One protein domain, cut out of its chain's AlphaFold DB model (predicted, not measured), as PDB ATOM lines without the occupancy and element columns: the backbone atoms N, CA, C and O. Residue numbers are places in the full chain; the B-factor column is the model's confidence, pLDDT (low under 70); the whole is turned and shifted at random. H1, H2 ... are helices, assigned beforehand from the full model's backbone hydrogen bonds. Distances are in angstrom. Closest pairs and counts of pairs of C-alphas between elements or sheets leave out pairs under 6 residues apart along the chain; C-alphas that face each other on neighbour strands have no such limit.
ATOM      1  N   GLU A  61     206.325 224.916 237.691       82.31
ATOM      2  CA  GLU A  61     207.046 225.510 238.826       82.31
ATOM      3  C   GLU A  61     208.464 224.935 238.997       82.31
ATOM      4  O   GLU A  61     209.396 225.647 239.371       82.31
ATOM      5  N   GLN A  62     208.659 223.645 238.702       78.06
ATOM      6  CA  GLN A  62     209.975 223.002 238.759       78.06
ATOM      7  C   GLN A  62     210.864 223.425 237.597       78.06
ATOM      8  O   GLN A  62     212.064 223.632 237.795       78.06
ATOM      9  N   VAL A  63     210.288 223.549 236.399       83.00
ATOM     10  CA  VAL A  63     211.001 224.039 235.215       83.00
ATOM     11  C   VAL A  63     211.460 225.477 235.452       83.00
ATOM     12  O   VAL A  63     212.632 225.784 235.242       83.00
ATOM     13  N   ASP A  64     210.585 226.327 235.984       85.94
ATOM     14  CA  ASP A  64     210.890 227.727 236.286       85.94
ATOM     15  C   ASP A  64     211.973 227.851 237.364       85.94
ATOM     16  O   ASP A  64     212.940 228.598 237.193       85.94
ATOM     17  N   ALA A  65     211.880 227.063 238.441       83.88
ATOM     18  CA  ALA A  65     212.905 227.029 239.483       83.88
ATOM     19  C   ALA A  65     214.269 226.560 238.942       83.88
ATOM     20  O   ALA A  65     215.310 227.104 239.325       83.88
ATOM     21  N   MET A  66     214.280 225.575 238.038       82.50
ATOM     22  CA  MET A  66     215.503 225.089 237.397       82.50
ATOM     23  C   MET A  66     216.107 226.147 236.468       82.50
ATOM     24  O   MET A  66     217.310 226.408 236.545       82.50
ATOM     25  N   ASN A  67     215.279 226.790 235.643       87.94
ATOM     26  CA  ASN A  67     215.700 227.867 234.749       87.94
ATOM     27  C   ASN A  67     216.298 229.037 235.537       87.94
ATOM     28  O   ASN A  67     217.389 229.504 235.208       87.94
ATOM     29  N   LEU A  68     215.635 229.462 236.618       89.88
ATOM     30  CA  LEU A  68     216.140 230.511 237.503       89.88
ATOM     31  C   LEU A  68     217.482 230.117 238.128       89.88
ATOM     32  O   LEU A  68     218.438 230.887 238.065       89.88
ATOM     33  N   SER A  69     217.580 228.909 238.695       89.31
ATOM     34  CA  SER A  69     218.824 228.430 239.307       89.31
ATOM     35  C   SER A  69     219.982 228.410 238.309       89.31
ATOM     36  O   SER A  69     221.104 228.775 238.668       89.31
ATOM     37  N   TYR A  70     219.724 227.983 237.073       89.06
ATOM     38  CA  TYR A  70     220.730 227.944 236.018       89.06
ATOM     39  C   TYR A  70     221.170 229.356 235.605       89.06
ATOM     40  O   TYR A  70     222.367 229.644 235.581       89.06
ATOM     41  N   LEU A  71     220.217 230.266 235.378       94.50
ATOM     42  CA  LEU A  71     220.508 231.667 235.058       94.50
ATOM     43  C   LEU A  71     221.317 232.350 236.164       94.50
ATOM     44  O   LEU A  71     222.303 233.021 235.868       94.50
ATOM     45  N   CYS A  72     220.959 232.143 237.433       95.31
ATOM     46  CA  CYS A  72     221.723 232.674 238.562       95.31
ATOM     47  C   CYS A  72     223.160 232.140 238.584       95.31
ATOM     48  O   CYS A  72     224.090 232.902 238.858       95.31
ATOM     49  N   GLN A  73     223.363 230.854 238.289       92.00
ATOM     50  CA  GLN A  73     224.697 230.259 238.256       92.00
ATOM     51  C   GLN A  73     225.568 230.878 237.155       92.00
ATOM     52  O   GLN A  73     226.705 231.272 237.427       92.00
ATOM     53  N   GLU A  74     225.046 230.992 235.935       93.19
ATOM     54  CA  GLU A  74     225.784 231.595 234.819       93.19
ATOM     55  C   GLU A  74     226.029 233.092 235.038       93.19
ATOM     56  O   GLU A  74     227.158 233.566 234.882       93.19
ATOM     57  N   ALA A  75     225.019 233.828 235.514       96.06
ATOM     58  CA  ALA A  75     225.164 235.236 235.866       96.06
ATOM     59  C   ALA A  75     226.240 235.440 236.942       96.06
ATOM     60  O   ALA A  75     227.053 236.351 236.823       96.06
ATOM     61  N   THR A  76     226.307 234.566 237.952       95.62
ATOM     62  CA  THR A  76     227.324 234.653 239.015       95.62
ATOM     63  C   THR A  76     228.736 234.525 238.450       95.62
ATOM     64  O   THR A  76     229.598 235.340 238.780       95.62
ATOM     65  N   LYS A  77     228.986 233.552 237.562       94.94
ATOM     66  CA  LYS A  77     230.303 233.388 236.917       94.94
ATOM     67  C   LYS A  77     230.709 234.652 236.161       94.94
ATOM     68  O   LYS A  77     231.838 235.116 236.296       94.94
ATOM     69  N   TRP A  78     229.779 235.215 235.395       95.69
ATOM     70  CA  TRP A  78     230.017 236.427 234.622       95.69
ATOM     71  C   TRP A  78     230.241 237.657 235.517       95.69
ATOM     72  O   TRP A  78     231.218 238.377 235.310       95.69
ATOM     73  N   VAL A  79     229.425 237.865 236.560       95.62
ATOM     74  CA  VAL A  79     229.585 238.977 237.520       95.62
ATOM     75  C   VAL A  79     230.944 238.913 238.224       95.62
ATOM     76  O   VAL A  79     231.585 239.950 238.388       95.62
ATOM     77  N   CYS A  80     231.419 237.716 238.588       96.50
ATOM     78  CA  CYS A  80     232.739 237.524 239.200       96.50
ATOM     79  C   CYS A  80     233.898 238.004 238.314       96.50
ATOM     80  O   CYS A  80     234.936 238.413 238.834       96.50
ATOM     81  N   VAL A  81     233.750 237.937 236.989       95.12
ATOM     82  CA  VAL A  81     234.740 238.467 236.039       95.12
ATOM     83  C   VAL A  81     234.514 239.961 235.818       95.12
ATOM     84  O   VAL A  81     235.453 240.753 235.877       95.12
ATOM     85  N   ALA A  82     233.259 240.364 235.619       96.94
ATOM     86  CA  ALA A  82     232.875 241.746 235.359       96.94
ATOM     87  C   ALA A  82     233.307 242.712 236.472       96.94
ATOM     88  O   ALA A  82     233.703 243.841 236.183       96.94
ATOM     89  N   SER A  83     233.267 242.281 237.733       97.19
ATOM     90  CA  SER A  83     233.562 243.128 238.895       97.19
ATOM     91  C   SER A  83     235.049 243.440 239.106       97.19
ATOM     92  O   SER A  83     235.372 244.294 239.929       97.19
ATOM     93  N   GLN A  84     235.959 242.791 238.373       96.81
ATOM     94  CA  GLN A  84     237.402 242.876 238.640       96.81
ATOM     95  C   GLN A  84     238.025 244.224 238.256       96.81
ATOM     96  O   GLN A  84     239.059 244.600 238.805       96.81
ATOM     97  N   THR A  85     237.417 244.971 237.329       97.38
ATOM     98  CA  THR A  85     237.893 246.300 236.921       97.38
ATOM     99  C   THR A  85     236.728 247.256 236.686       97.38
ATOM    100  O   THR A  85     235.620 246.844 236.346       97.38
ATOM    101  N   LEU A  86     236.982 248.564 236.790       96.81
ATOM    102  CA  LEU A  86     235.963 249.578 236.502       96.81
ATOM    103  C   LEU A  86     235.498 249.540 235.034       96.81
ATOM    104  O   LEU A  86     234.337 249.828 234.753       96.81
ATOM    105  N   VAL A  87     236.393 249.191 234.103       97.62
ATOM    106  CA  VAL A  87     236.074 249.090 232.670       97.62
ATOM    107  C   VAL A  87     235.149 247.904 232.416       97.62
ATOM    108  O   VAL A  87     234.075 248.093 231.845       97.62
ATOM    109  N   SER A  88     235.519 246.710 232.891       96.56
ATOM    110  CA  SER A  88     234.689 245.508 232.752       96.56
ATOM    111  C   SER A  88     233.332 245.684 233.428       96.56
ATOM    112  O   SER A  88     232.318 245.344 232.831       96.56
ATOM    113  N   TYR A  89     233.294 246.306 234.610       97.38
ATOM    114  CA  TYR A  89     232.050 246.592 235.320       97.38
ATOM    115  C   TYR A  89     231.101 247.458 234.482       97.38
ATOM    116  O   TYR A  89     229.929 247.115 234.344       97.38
ATOM    117  N   LYS A  90     231.598 248.557 233.898       97.94
ATOM    118  CA  LYS A  90     230.779 249.479 233.095       97.94
ATOM    119  C   LYS A  90     230.232 248.809 231.836       97.94
ATOM    120  O   LYS A  90     229.028 248.850 231.617       97.94
ATOM    121  N   VAL A  91     231.099 248.138 231.069       97.56
ATOM    122  CA  VAL A  91     230.696 247.404 229.854       97.56
ATOM    123  C   VAL A  91     229.631 246.359 230.185       97.56
ATOM    124  O   VAL A  91     228.612 246.258 229.506       97.56
ATOM    125  N   SER A  92     229.838 245.614 231.269       97.00
ATOM    126  CA  SER A  92     228.890 244.615 231.747       97.00
ATOM    127  C   SER A  92     227.547 245.208 232.171       97.00
ATOM    128  O   SER A  92     226.501 244.647 231.853       97.00
ATOM    129  N   LEU A  93     227.559 246.340 232.876       96.25
ATOM    130  CA  LEU A  93     226.348 247.021 233.328       96.25
ATOM    131  C   LEU A  93     225.523 247.552 232.150       96.25
ATOM    132  O   LEU A  93     224.300 247.414 232.147       96.25
ATOM    133  N   ASP A  94     226.180 248.134 231.148       97.06
ATOM    134  CA  ASP A  94     225.508 248.635 229.947       97.06
ATOM    135  C   ASP A  94     224.916 247.483 229.125       97.06
ATOM    136  O   ASP A  94     223.754 247.556 228.721       97.06
ATOM    137  N   GLY A  95     225.645 246.370 228.993       95.75
ATOM    138  CA  GLY A  95     225.129 245.153 228.363       95.75
ATOM    139  C   GLY A  95     223.900 244.576 229.078       95.75
ATOM    140  O   GLY A  95     222.927 244.206 228.422       95.75
ATOM    141  N   LEU A  96     223.888 244.545 230.417       94.94
ATOM    142  CA  LEU A  96     222.703 244.114 231.176       94.94
ATOM    143  C   LEU A  96     221.497 245.020 230.943       94.94
ATOM    144  O   LEU A  96     220.378 244.524 230.821       94.94
ATOM    145  N   ARG A  97     221.710 246.337 230.897       95.75
ATOM    146  CA  ARG A  97     220.635 247.301 230.631       95.75
ATOM    147  C   ARG A  97     220.044 247.090 229.243       95.75
ATOM    148  O   ARG A  97     218.826 247.071 229.114       95.75
ATOM    149  N   GLU A  98     220.888 246.878 228.235       96.25
ATOM    150  CA  GLU A  98     220.443 246.582 226.870       96.25
ATOM    151  C   GLU A  98     219.696 245.242 226.780       96.25
ATOM    152  O   GLU A  98     218.690 245.133 226.087       96.25
ATOM    153  N   LEU A  99     220.148 244.204 227.488       94.94
ATOM    154  CA  LEU A  99     219.414 242.937 227.546       94.94
ATOM    155  C   LEU A  99     218.059 243.103 228.241       94.94
ATOM    156  O   LEU A  99     217.063 242.545 227.782       94.94
ATOM    157  N   GLY A 100     218.001 243.913 229.301       93.62
ATOM    158  CA  GLY A 100     216.768 244.211 230.027       93.62
ATOM    159  C   GLY A 100     215.678 244.817 229.142       93.62
ATOM    160  O   GLY A 100     214.511 244.467 229.305       93.62
ATOM    161  N   THR A 101     216.038 245.653 228.161       95.69
ATOM    162  CA  THR A 101     215.062 246.225 227.215       95.69
ATOM    163  C   THR A 101     214.555 245.229 226.174       95.69
ATOM    164  O   THR A 101     213.506 245.471 225.588       95.69
ATOM    165  N   LYS A 102     215.277 244.128 225.928       94.25
ATOM    166  CA  LYS A 102     214.884 243.079 224.966       94.25
ATOM    167  C   LYS A 102     214.033 241.975 225.590       94.25
ATOM    168  O   LYS A 102     213.345 241.267 224.863       94.25
ATOM    169  N   VAL A 103     214.160 241.775 226.902       90.38
ATOM    170  CA  VAL A 103     213.465 240.714 227.653       90.38
ATOM    171  C   VAL A 103     212.166 241.216 228.302       90.38
ATOM    172  O   VAL A 103     211.309 240.396 228.625       90.38
ATOM    173  N   SER A 104     212.022 242.535 228.487       67.19
ATOM    174  CA  SER A 104     210.783 243.187 228.953       67.19
ATOM    175  C   SER A 104     209.770 243.341 227.823       67.19
ATOM    176  O   SER A 104     208.561 243.217 228.115       67.19
TER     177      SER A 104
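AT A GLANCE: This is residues 61 to 104 of the 104 residues of an uncharacterized protein of Coptis chinensis (UniProt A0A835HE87). The longest helix, H1, meets a second long helix, H2, near their ends in a narrow, flat V, with a tight link at the corner and the two arms open toward their free ends. The printed part has 44 residues with two named helices, H1 then H2, and no named strand; its class is all helix. It is loose, with a radius of gyration of the C-alphas of 12.5 A, and spans 38 by 22 by 7 A.

IN THESE COORDINATES: H1, residues 61 to 82, runs 30.7 A from C-alpha 61 at (207.046, 225.510, 238.826). H2, residues 86 to 103, runs 25.7 A to C-alpha 103 at (213.465, 240.714, 227.653).

HOW THE PARTS SIT: H1, with residues 81 to 82 alone, and H2, with residues 88 to 92 alone, touch only at the corner; their closest C-alphas, of Ala 82 and Tyr 89, are 4.9 A apart. They run opposite ways at a shallow tilt of 27 degrees. Every O i to N i+4 pair is within hydrogen-bond range in H1, and 13 of 14 in H2.

THE WHOLE: The farthest C-alphas, of Glu 61 and Val 87, are 37.9 A apart. Residues 61 to 77 and 94 to 104 stand free. The printed part has no cut; residue 104 is under pLDDT 70.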